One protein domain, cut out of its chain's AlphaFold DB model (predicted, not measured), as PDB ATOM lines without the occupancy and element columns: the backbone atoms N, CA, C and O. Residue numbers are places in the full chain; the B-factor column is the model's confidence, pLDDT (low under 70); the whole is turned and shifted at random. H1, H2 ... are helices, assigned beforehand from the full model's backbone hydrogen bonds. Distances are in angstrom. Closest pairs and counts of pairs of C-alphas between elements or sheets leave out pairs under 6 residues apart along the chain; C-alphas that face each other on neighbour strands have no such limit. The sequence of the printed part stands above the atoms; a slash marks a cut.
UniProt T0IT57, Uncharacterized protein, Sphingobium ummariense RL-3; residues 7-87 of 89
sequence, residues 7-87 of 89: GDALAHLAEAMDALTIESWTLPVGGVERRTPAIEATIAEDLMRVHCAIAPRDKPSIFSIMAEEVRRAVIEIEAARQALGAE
ATOM      1  N   GLY A   7    -117.243  15.262  79.221       84.75
ATOM      2  CA  GLY A   7    -116.826  13.857  79.160       84.75
ATOM      3  C   GLY A   7    -115.422  13.627  78.584       84.75
ATOM      4  O   GLY A   7    -114.684  12.809  79.125       84.75
ATOM      5  N   ASP A   8    -115.023  14.371  77.550       87.56
ATOM      6  CA  ASP A   8    -113.681  14.270  76.958       87.56
ATOM      7  C   ASP A   8    -112.624  14.807  77.940       87.56
ATOM      8  O   ASP A   8    -111.566  14.208  78.122       87.56
ATOM      9  N   ALA A   9    -112.936  15.906  78.639       89.25
ATOM     10  CA  ALA A   9    -112.067  16.462  79.674       89.25
ATOM     11  C   ALA A   9    -111.884  15.488  80.851       89.25
ATOM     12  O   ALA A   9    -110.761  15.264  81.296       89.25
ATOM     13  N   LEU A  10    -112.967  14.859  81.319       90.12
ATOM     14  CA  LEU A  10    -112.908  13.843  82.372       90.12
ATOM     15  C   LEU A  10    -112.084  12.617  81.952       90.12
ATOM     16  O   LEU A  10    -111.330  12.096  82.773       90.12
ATOM     17  N   ALA A  11    -112.189  12.181  80.692       88.56
ATOM     18  CA  ALA A  11    -111.385  11.079  80.166       88.56
ATOM     19  C   ALA A  11    -109.887  11.422  80.154       88.56
ATOM     20  O   ALA A  11    -109.080  10.644  80.656       88.56
ATOM     21  N   HIS A  12    -109.513  12.614  79.681       91.56
ATOM     22  CA  HIS A  12    -108.115  13.055  79.700       91.56
ATOM     23  C   HIS A  12    -107.552  13.217  81.116       91.56
ATOM     24  O   HIS A  12    -106.393  12.890  81.355       91.56
ATOM     25  N   LEU A  13    -108.358  13.694  82.071       91.50
ATOM     26  CA  LEU A  13    -107.943  13.775  83.474       91.50
ATOM     27  C   LEU A  13    -107.732  12.382  84.084       91.50
ATOM     28  O   LEU A  13    -106.801  12.202  84.866       91.50
ATOM     29  N   ALA A  14    -108.553  11.396  83.712       87.81
ATOM     30  CA  ALA A  14    -108.361  10.009  84.129       87.81
ATOM     31  C   ALA A  14    -107.069   9.416  83.543       87.81
ATOM     32  O   ALA A  14    -106.264   8.880  84.295       87.81
ATOM     33  N   GLU A  15    -106.816   9.596  82.243       88.88
ATOM     34  CA  GLU A  15    -105.565   9.158  81.604       88.88
ATOM     35  C   GLU A  15    -104.330   9.827  82.226       88.88
ATOM     36  O   GLU A  15    -103.308   9.178  82.444       88.88
ATOM     37  N   ALA A  16    -104.416  11.122  82.550       90.38
ATOM     38  CA  ALA A  16    -103.335  11.842  83.217       90.38
ATOM     39  C   ALA A  16    -103.079  11.307  84.636       90.38
ATOM     40  O   ALA A  16    -101.926  11.192  85.049       90.38
ATOM     41  N   MET A  17    -104.136  10.958  85.374       88.69
ATOM     42  CA  MET A  17    -104.013  10.323  86.685       88.69
ATOM     43  C   MET A  17    -103.384   8.932  86.573       88.69
ATOM     44  O   MET A  17    -102.451   8.623  87.309       88.69
ATOM     45  N   ASP A  18    -103.827   8.117  85.617       85.69
ATOM     46  CA  ASP A  18    -103.260   6.789  85.372       85.69
ATOM     47  C   ASP A  18    -101.770   6.879  84.998       85.69
ATOM     48  O   ASP A  18    -100.960   6.117  85.511       85.69
ATOM     49  N   ALA A  19    -101.362   7.867  84.196       86.88
ATOM     50  CA  ALA A  19     -99.957   8.069  83.831       86.88
ATOM     51  C   ALA A  19     -99.053   8.493  85.008       86.88
ATOM     52  O   ALA A  19     -97.842   8.266  84.970       86.88
ATOM     53  N   LEU A  20     -99.617   9.136  86.035       87.75
ATOM     54  CA  LEU A  20     -98.889   9.591  87.228       87.75
ATOM     55  C   LEU A  20     -98.951   8.590  88.385       87.75
ATOM     56  O   LEU A  20     -98.324   8.810  89.431       87.75
ATOM     57  N   THR A  21     -99.697   7.504  88.208       83.44
ATOM     58  CA  THR A  21     -99.909   6.485  89.225       83.44
ATOM     59  C   THR A  21     -99.337   5.157  88.774       83.44
ATOM     60  O   THR A  21     -99.217   4.842  87.595       83.44
ATOM     61  N   ILE A  22     -98.870   4.395  89.744       73.00
ATOM     62  CA  ILE A  22     -98.308   3.075  89.537       73.00
ATOM     63  C   ILE A  22     -99.442   2.097  89.825       73.00
ATOM     64  O   ILE A  22    -100.194   2.284  90.783       73.00
ATOM     65  N   GLU A  23     -99.576   1.039  89.022       60.88
ATOM     66  CA  GLU A  23    -100.491  -0.059  89.334       60.88
ATOM     67  C   GLU A  23    -100.056  -0.733  90.643       60.88
ATOM     68  O   GLU A  23     -99.243  -1.656  90.656       60.88
ATOM     69  N   SER A  24    -100.563  -0.255  91.778       53.59
ATOM     70  CA  SER A  24    -100.200  -0.793  93.081       53.59
ATOM     71  C   SER A  24    -101.327  -1.657  93.636       53.59
ATOM     72  O   SER A  24    -102.302  -1.188  94.232       53.59
ATOM     73  N   TRP A  25    -101.161  -2.964  93.479       51.47
ATOM     74  CA  TRP A  25    -101.741  -3.917  94.413       51.47
ATOM     75  C   TRP A  25    -100.887  -3.880  95.677       51.47
ATOM     76  O   TRP A  25     -99.764  -4.378  95.695       51.47
ATOM     77  N   THR A  26    -101.386  -3.244  96.733       51.94
ATOM     78  CA  THR A  26    -100.748  -3.336  98.050       51.94
ATOM     79  C   THR A  26    -101.406  -4.437  98.868       51.94
ATOM     80  O   THR A  26    -102.632  -4.485  98.978       51.94
ATOM     81  N   LEU A  27    -100.592  -5.290  99.492       46.22
ATOM     82  CA  LEU A  27    -101.013  -6.113 100.623       46.22
ATOM     83  C   LEU A  27    -101.023  -5.223 101.879       46.22
ATOM     84  O   LEU A  27     -99.951  -4.839 102.351       46.22
ATOM     85  N   PRO A  28    -102.189  -4.855 102.436       52.25
ATOM     86  CA  PRO A  28    -102.246  -4.141 103.697       52.25
ATOM     87  C   PRO A  28    -101.834  -5.061 104.850       52.25
ATOM     88  O   PRO A  28    -101.868  -6.293 104.761       52.25
ATOM     89  N   VAL A  29    -101.505  -4.433 105.980       51.81
ATOM     90  CA  VAL A  29    -101.290  -5.114 107.260       51.81
ATOM     91  C   VAL A  29    -102.602  -5.805 107.653       51.81
ATOM     92  O   VAL A  29    -103.548  -5.150 108.080       51.81
ATOM     93  N   GLY A  30    -102.682  -7.118 107.429       64.44
ATOM     94  CA  GLY A  30    -103.909  -7.911 107.600       64.44
ATOM     95  C   GLY A  30    -104.209  -8.902 106.469       64.44
ATOM     96  O   GLY A  30    -105.137  -9.690 106.602       64.44
ATOM     97  N   GLY A  31    -103.430  -8.901 105.379       60.84
ATOM     98  CA  GLY A  31    -103.472  -9.958 104.356       60.84
ATOM     99  C   GLY A  31    -104.626  -9.872 103.349       60.84
ATOM    100  O   GLY A  31    -104.793 -10.786 102.548       60.84
ATOM    101  N   VAL A  32    -105.411  -8.793 103.359       68.62
ATOM    102  CA  VAL A  32    -106.508  -8.578 102.400       68.62
ATOM    103  C   VAL A  32    -106.040  -7.644 101.300       68.62
ATOM    104  O   VAL A  32    -105.991  -6.447 101.532       68.62
ATOM    105  N   GLU A  33    -105.721  -8.146 100.110       60.53
ATOM    106  CA  GLU A  33    -105.353  -7.288  98.975       60.53
ATOM    107  C   GLU A  33    -106.374  -6.159  98.775       60.53
ATOM    108  O   GLU A  33    -107.569  -6.392  98.575       60.53
ATOM    109  N   ARG A  34    -105.899  -4.912  98.855       61.44
ATOM    110  CA  ARG A  34    -106.719  -3.730  98.609       61.44
ATOM    111  C   ARG A  34    -106.031  -2.885  97.557       61.44
ATOM    112  O   ARG A  34    -104.847  -2.571  97.676       61.44
ATOM    113  N   ARG A  35    -106.806  -2.486  96.549       60.09
ATOM    114  CA  ARG A  35    -106.369  -1.493  95.572       60.09
ATOM    115  C   ARG A  35    -106.121  -0.180  96.310       60.09
ATOM    116  O   ARG A  35    -107.045   0.375  96.911       60.09
ATOM    117  N   THR A  36    -104.874   0.270  96.302       65.06
ATOM    118  CA  THR A  36    -104.498   1.588  96.808       65.06
ATOM    119  C   THR A  36    -105.211   2.641  95.954       65.06
ATOM    120  O   THR A  36    -105.235   2.499  94.728       65.06
ATOM    121  N   PRO A  37    -105.842   3.665  96.551       66.12
ATOM    122  CA  PRO A  37    -106.339   4.807  95.798       66.12
ATOM    123  C   PRO A  37    -105.236   5.382  94.902       66.12
ATOM    124  O   PRO A  37    -104.094   5.492  95.335       66.12
ATOM    125  N   ALA A  38    -105.573   5.773  93.671       64.94
ATOM    126  CA  ALA A  38    -104.599   6.272  92.694       64.94
ATOM    127  C   ALA A  38    -103.755   7.432  93.269       64.94
ATOM    128  O   ALA A  38    -102.533   7.433  93.170       64.94
ATOM    129  N   ILE A  39    -104.391   8.341  94.013       64.69
ATOM    130  CA  ILE A  39    -103.731   9.461  94.705       64.69
ATOM    131  C   ILE A  39    -102.673   9.037  95.743       64.69
ATOM    132  O   ILE A  39    -101.750   9.793  96.031       64.69
ATOM    133  N   GLU A  40    -102.783   7.828  96.293       65.88
ATOM    134  CA  GLU A  40    -101.833   7.243  97.248       65.88
ATOM    135  C   GLU A  40    -100.761   6.381  96.548       65.88
ATOM    136  O   GLU A  40     -99.727   6.073  97.136       65.88
ATOM    137  N   ALA A  41    -100.981   6.018  95.282       72.50
ATOM    138  CA  ALA A  41    -100.141   5.142  94.466       72.50
ATOM    139  C   ALA A  41     -99.317   5.913  93.424       72.50
ATOM    140  O   ALA A  41     -99.138   5.463  92.296       72.50
ATOM    141  N   THR A  42     -98.861   7.117  93.751       82.25
ATOM    142  CA  THR A  42     -98.240   8.002  92.755       82.25
ATOM    143  C   THR A  42     -96.760   7.694  92.548       82.25
ATOM    144  O   THR A  42     -96.059   7.260  93.465       82.25
ATOM    145  N   ILE A  43     -96.239   8.020  91.360       87.06
ATOM    146  CA  ILE A  43     -94.795   7.984  91.067       87.06
ATOM    147  C   ILE A  43     -94.002   8.854  92.063       87.06
ATOM    148  O   ILE A  43     -92.838   8.570  92.346       87.06
ATOM    149  N   ALA A  44     -94.630   9.875  92.661       88.19
ATOM    150  CA  ALA A  44     -94.019  10.686  93.711       88.19
ATOM    151  C   ALA A  44     -93.571   9.858  94.924       88.19
ATOM    152  O   ALA A  44     -92.512  10.133  95.487       88.19
ATOM    153  N   GLU A  45     -94.327   8.832  95.316       86.62
ATOM    154  CA  GLU A  45     -93.966   7.986  96.456       86.62
ATOM    155  C   GLU A  45     -92.731   7.129  96.152       86.62
ATOM    156  O   GLU A  45     -91.839   7.001  96.994       86.62
ATOM    157  N   ASP A  46     -92.606   6.620  94.927       88.06
ATOM    158  CA  ASP A  46     -91.407   5.901  94.486       88.06
ATOM    159  C   ASP A  46     -90.189   6.820  94.382       88.06
ATOM    160  O   ASP A  46     -89.105   6.473  94.857       88.06
ATOM    161  N   LEU A  47     -90.368   8.030  93.854       90.06
ATOM    162  CA  LEU A  47     -89.318   9.048  93.829       90.06
ATOM    163  C   LEU A  47     -88.857   9.417  95.249       90.06
ATOM    164  O   LEU A  47     -87.655   9.553  95.491       90.06
ATOM    165  N   MET A  48     -89.777   9.501  96.216       88.88
ATOM    166  CA  MET A  48     -89.433   9.722  97.623       88.88
ATOM    167  C   MET A  48     -88.714   8.527  98.252       88.88
ATOM    168  O   MET A  48     -87.769   8.727  99.015       88.88
ATOM    169  N   ARG A  49     -89.090   7.287  97.917       87.75
ATOM    170  CA  ARG A  49     -88.351   6.089  98.357       87.75
ATOM    171  C   ARG A  49     -86.920   6.101  97.829       87.75
ATOM    172  O   ARG A  49     -85.992   5.862  98.601       87.75
ATOM    173  N   VAL A  50     -86.733   6.435  96.550       88.88
ATOM    174  CA  VAL A  50     -85.404   6.583  95.939       88.88
ATOM    175  C   VAL A  50     -84.617   7.688  96.637       88.88
ATOM    176  O   VAL A  50     -83.484   7.448  97.047       88.88
ATOM    177  N   HIS A  51     -85.218   8.863  96.848       89.62
ATOM    178  CA  HIS A  51     -84.593   9.961  97.584       89.62
ATOM    179  C   HIS A  51     -84.094   9.512  98.966       89.62
ATOM    180  O   HIS A  51     -82.917   9.694  99.275       89.62
ATOM    181  N   CYS A  52     -84.957   8.869  99.756       87.75
ATOM    182  CA  CYS A  52     -84.626   8.367 101.088       87.75
ATOM    183  C   CYS A  52     -83.528   7.293 101.081       87.75
ATOM    184  O   CYS A  52     -82.822   7.142 102.078       87.75
ATOM    185  N   ALA A  53     -83.385   6.539  99.987       89.56
ATOM    186  CA  ALA A  53     -82.374   5.497  99.855       89.56
ATOM    187  C   ALA A  53     -80.982   6.045  99.497       89.56
ATOM    188  O   ALA A  53     -79.981   5.453  99.898       89.56
ATOM    189  N   ILE A  54     -80.906   7.144  98.739       85.69
ATOM    190  CA  ILE A  54     -79.639   7.612  98.145       85.69
ATOM    191  C   ILE A  54     -79.127   8.940  98.709       85.69
ATOM    192  O   ILE A  54     -77.936   9.227  98.591       85.69
ATOM    193  N   ALA A  55     -80.003   9.785  99.253       77.81
ATOM    194  CA  ALA A  55     -79.641  11.135  99.660       77.81
ATOM    195  C   ALA A  55     -79.418  11.223 101.179       77.81
ATOM    196  O   ALA A  55     -80.109  10.557 101.954       77.81
ATOM    197  N   PRO A  56     -78.493  12.087 101.640       76.25
ATOM    198  CA  PRO A  56     -78.455  12.497 103.038       76.25
ATOM    199  C   PRO A  56     -79.824  13.057 103.442       76.25
ATOM    200  O   PRO A  56     -80.380  13.871 102.705       76.25
ATOM    201  N   ARG A  57     -80.336  12.656 104.615       69.25
ATOM    202  CA  ARG A  57     -81.689  13.000 105.106       69.25
ATOM    203  C   ARG A  57     -82.010  14.500 105.104       69.25
ATOM    204  O   ARG A  57     -83.178  14.867 105.100       69.25
ATOM    205  N   ASP A  58     -80.985  15.345 105.073       75.81
ATOM    206  CA  ASP A  58     -81.100  16.780 105.316       75.81
ATOM    207  C   ASP A  58     -80.977  17.621 104.033       75.81
ATOM    208  O   ASP A  58     -80.913  18.848 104.104       75.81
ATOM    209  N   LYS A  59     -80.881  16.991 102.851       82.38
ATOM    210  CA  LYS A  59     -80.729  17.715 101.582       82.38
ATOM    211  C   LYS A  59     -81.722  17.233 100.531       82.38
ATOM    212  O   LYS A  59     -81.680  16.051 100.196       82.38
ATOM    213  N   PRO A  60     -82.532  18.130  99.941       85.69
ATOM    214  CA  PRO A  60     -83.385  17.757  98.826       85.69
ATOM    215  C   PRO A  60     -82.537  17.232  97.664       85.69
ATOM    216  O   PRO A  60     -81.452  17.741  97.370       85.69
ATOM    217  N   SER A  61     -83.038  16.188  97.013       90.69
ATOM    218  CA  SER A  61     -82.458  15.629  95.793       90.69
ATOM    219  C   SER A  61     -83.352  15.948  94.601       90.69
ATOM    220  O   SER A  61     -84.501  16.353  94.764       90.69
ATOM    221  N   ILE A  62     -82.863  15.695  93.388       91.81
ATOM    222  CA  ILE A  62     -83.705  15.825  92.195       91.81
ATOM    223  C   ILE A  62     -84.974  14.963  92.295       91.81
ATOM    224  O   ILE A  62     -86.040  15.399  91.880       91.81
ATOM    225  N   PHE A  63     -84.892  13.791  92.933       92.25
ATOM    226  CA  PHE A  63     -86.035  12.899  93.120       92.25
ATOM    227  C   PHE A  63     -87.067  13.469  94.095       92.25
ATOM    228  O   PHE A  63     -88.256  13.358  93.828       92.25
ATOM    229  N   SER A  64     -86.644  14.130  95.182       91.56
ATOM    230  CA  SER A  64     -87.595  14.755  96.114       91.56
ATOM    231  C   SER A  64     -88.289  15.960  95.484       91.56
ATOM    232  O   SER A  64     -89.489  16.126  95.652       91.56
ATOM    233  N   ILE A  65     -87.555  16.751  94.696       93.12
ATOM    234  CA  ILE A  65     -88.118  17.888  93.955       93.12
ATOM    235  C   ILE A  65     -89.135  17.390  92.920       93.12
ATOM    236  O   ILE A  65     -90.256  17.883  92.857       93.12
ATOM    237  N   MET A  66     -88.784  16.367  92.135       92.88
ATOM    238  CA  MET A  66     -89.714  15.781  91.166       92.88
ATOM    239  C   MET A  66     -90.933  15.148  91.844       92.88
ATOM    240  O   MET A  66     -92.039  15.262  91.325       92.88
ATOM    241  N   ALA A  67     -90.758  14.509  93.004       90.56
ATOM    242  CA  ALA A  67     -91.869  13.960  93.767       90.56
ATOM    243  C   ALA A  67     -92.861  15.045  94.206       90.56
ATOM    244  O   ALA A  67     -94.071  14.841  94.116       90.56
ATOM    245  N   GLU A  68     -92.371  16.201  94.657       91.75
ATOM    246  CA  GLU A  68     -93.219  17.337  95.033       91.75
ATOM    247  C   GLU A  68     -94.021  17.871  93.841       91.75
ATOM    248  O   GLU A  68     -95.233  18.061  93.963       91.75
ATOM    249  N   GLU A  69     -93.390  18.029  92.676       94.12
ATOM    250  CA  GLU A  69     -94.074  18.487  91.460       94.12
ATOM    251  C   GLU A  69     -95.117  17.478  90.960       94.12
ATOM    252  O   GLU A  69     -96.240  17.855  90.620       94.12
ATOM    253  N   VAL A  70     -94.797  16.180  90.981       91.25
ATOM    254  CA  VAL A  70     -95.755  15.117  90.632       91.25
ATOM    255  C   VAL A  70     -96.933  15.112  91.605       91.25
ATOM    256  O   VAL A  70     -98.084  15.049  91.174       91.25
ATOM    257  N   ARG A  71     -96.678  15.239  92.915       89.81
ATOM    258  CA  ARG A  71     -97.735  15.305  93.933       89.81
ATOM    259  C   ARG A  71     -98.647  16.508  93.705       89.81
ATOM    260  O   ARG A  71     -99.866  16.370  93.782       89.81
ATOM    261  N   ARG A  72     -98.074  17.671  93.385       90.75
ATOM    262  CA  ARG A  72     -98.839  18.875  93.045       90.75
ATOM    263  C   ARG A  72     -99.719  18.649  91.816       90.75
ATOM    264  O   ARG A  72    -100.899  18.978  91.863       90.75
ATOM    265  N   ALA A  73     -99.177  18.060  90.751       91.50
ATOM    266  CA  ALA A  73     -99.937  17.766  89.537       91.50
ATOM    267  C   ALA A  73    -101.121  16.823  89.811       91.50
ATOM    268  O   ALA A  73    -102.236  17.096  89.372       91.50
ATOM    269  N   VAL A  74    -100.905  15.757  90.586       90.19
ATOM    270  CA  VAL A  74    -101.958  14.806  90.978       90.19
ATOM    271  C   VAL A  74    -103.089  15.501  91.743       90.19
ATOM    272  O   VAL A  74    -104.260  15.277  91.440       90.19
ATOM    273  N   ILE A  75    -102.760  16.370  92.703       89.50
ATOM    274  CA  ILE A  75    -103.763  17.119  93.476       89.50
ATOM    275  C   ILE A  75    -104.612  18.007  92.559       89.50
ATOM    276  O   ILE A  75    -105.837  17.993  92.662       89.50
ATOM    277  N   GLU A  76    -103.981  18.744  91.645       93.50
ATOM    278  CA  GLU A  76    -104.687  19.638  90.718       93.50
ATOM    279  C   GLU A  76    -105.568  18.869  89.719       93.50
ATOM    280  O   GLU A  76    -106.692  19.285  89.442       93.50
ATOM    281  N   ILE A  77    -105.107  17.719  89.213       91.88
ATOM    282  CA  ILE A  77    -105.903  16.861  88.318       91.88
ATOM    283  C   ILE A  77    -107.145  16.330  89.042       91.88
ATOM    284  O   ILE A  77    -108.245  16.369  88.488       91.88
ATOM    285  N   GLU A  78    -106.997  15.858  90.282       88.94
ATOM    286  CA  GLU A  78    -108.128  15.359  91.068       88.94
ATOM    287  C   GLU A  78    -109.110  16.485  91.423       88.94
ATOM    288  O   GLU A  78    -110.322  16.300  91.306       88.94
ATOM    289  N   ALA A  79    -108.608  17.673  91.772       89.12
ATOM    290  CA  ALA A  79    -109.442  18.849  92.001       89.12
ATOM    291  C   ALA A  79    -110.230  19.243  90.739       89.12
ATOM    292  O   ALA A  79    -111.438  19.475  90.812       89.12
ATOM    293  N   ALA A  80    -109.583  19.249  89.568       91.25
ATOM    294  CA  ALA A  80    -110.241  19.517  88.291       91.25
ATOM    295  C   ALA A  80    -111.313  18.465  87.965       91.25
ATOM    296  O   ALA A  80    -112.416  18.808  87.537       91.25
ATOM    297  N   ARG A  81    -111.026  17.184  88.224       89.19
ATOM    298  CA  ARG A  81    -111.975  16.081  88.023       89.19
ATOM    299  C   ARG A  81    -113.210  16.232  88.912       89.19
ATOM    300  O   ARG A  81    -114.329  16.040  88.441       89.19
ATOM    301  N   GLN A  82    -113.017  16.597  90.180       88.31
ATOM    302  CA  GLN A  82    -114.108  16.843  91.127       88.31
ATOM    303  C   GLN A  82    -114.946  18.061  90.735       88.31
ATOM    304  O   GLN A  82    -116.171  17.981  90.777       88.31
ATOM    305  N   ALA A  83    -114.308  19.156  90.315       89.06
ATOM    306  CA  ALA A  83    -115.005  20.358  89.866       89.06
ATOM    307  C   ALA A  83    -115.917  20.064  88.665       89.06
ATOM    308  O   ALA A  83    -117.100  20.386  88.705       89.06
ATOM    309  N   LEU A  84    -115.399  19.368  87.647       88.19
ATOM    310  CA  LEU A  84    -116.166  18.983  86.457       88.19
ATOM    311  C   LEU A  84    -117.267  17.956  86.754       88.19
ATOM    312  O   LEU A  84    -118.314  17.976  86.116       88.19
ATOM    313  N   GLY A  85    -117.050  17.051  87.713       80.19
ATOM    314  CA  GLY A  85    -118.059  16.073  88.130       80.19
ATOM    315  C   GLY A  85    -119.174  16.652  89.010       80.19
ATOM    316  O   GLY A  85    -120.226  16.029  89.137       80.19
ATOM    317  N   ALA A  86    -118.949  17.816  89.626       74.88
ATOM    318  CA  ALA A  86    -119.921  18.524  90.457       74.88
ATOM    319  C   ALA A  86    -120.760  19.551  89.673       74.88
ATOM    320  O   ALA A  86    -121.745  20.062  90.212       74.88
ATOM    321  N   GLU A  87    -120.396  19.860  88.423       60.28
ATOM    322  CA  GLU A  87    -121.215  20.705  87.555       60.28
ATOM    323  C   GLU A  87    -122.527  19.980  87.190       60.28
ATOM    324  O   GLU A  87    -122.494  18.835  86.731       60.28
TER     325      GLU A  87
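What this domain is: This is residues 7 to 87 of the 89 residues of an uncharacterized protein of Sphingobium ummariense RL-3 (UniProt T0IT57). One long helix, H3, runs the length of the domain, and two shorter helices, H1 and H2, are set nearly end to end along it, running opposite to it. Between H1 and H2 the chain leaves the helices in a long loop, residues 21 to 42, which reaches out to one side and folds back, with a short antiparallel pairing of residues 25 to 26 with 34 to 35. The printed part has 81 residues with three named helices, in the order H1, H2, H3, and no named strand; the class is all helix. It is loose, with a radius of gyration of the C-alphas of 14.9 A, and flat, spanning 46 by 33 by 17 A.

Where its parts are: Find C-alpha 7 at (-116.826, 13.857, 79.160); from there H1 runs through residues 7 to 20, 20.1 A long. Go on past the loop to residues 43 to 54, where H2 covers 16.7 A. H3, residues 62 to 86, starts at C-alpha 62 (-83.705, 15.825, 92.195) and runs 36.4 A to C-alpha 86 at (-119.921, 18.524, 90.457).

How they stand to each other: Look first at Leu 13 and Ile 77, whose C-alphas, 6.1 A apart, are the closest of H1 and H3; these helices touch at a shallow tilt of 23 degrees, opposite ways. H2 and H3 form a helical hairpin at a shallow tilt of 17 degrees; H3 touches H2 with residues 63 to 71 alone, and the closest C-alphas are those of Ala 44 and Ala 67, 3.9 A apart. H1 and H2 are close but not clearly touching, with C-alphas 20 and 43 closest at 5.8 A, and run the same way at a shallow tilt of 15 degrees. In H1, H2 and H3 every O i to N i+4 pair is within hydrogen-bond range.

The domain as a whole: The two C-alphas farthest apart are those of Pro 56 and Glu 87, 46.2 A. The printed part has no cut; the link from H1 to H2 is long, and that from H2 to H3 is short. Mean pLDDT of the printed part is 80.8, and it is under 70 at residues 23 to 40, 57 and 87.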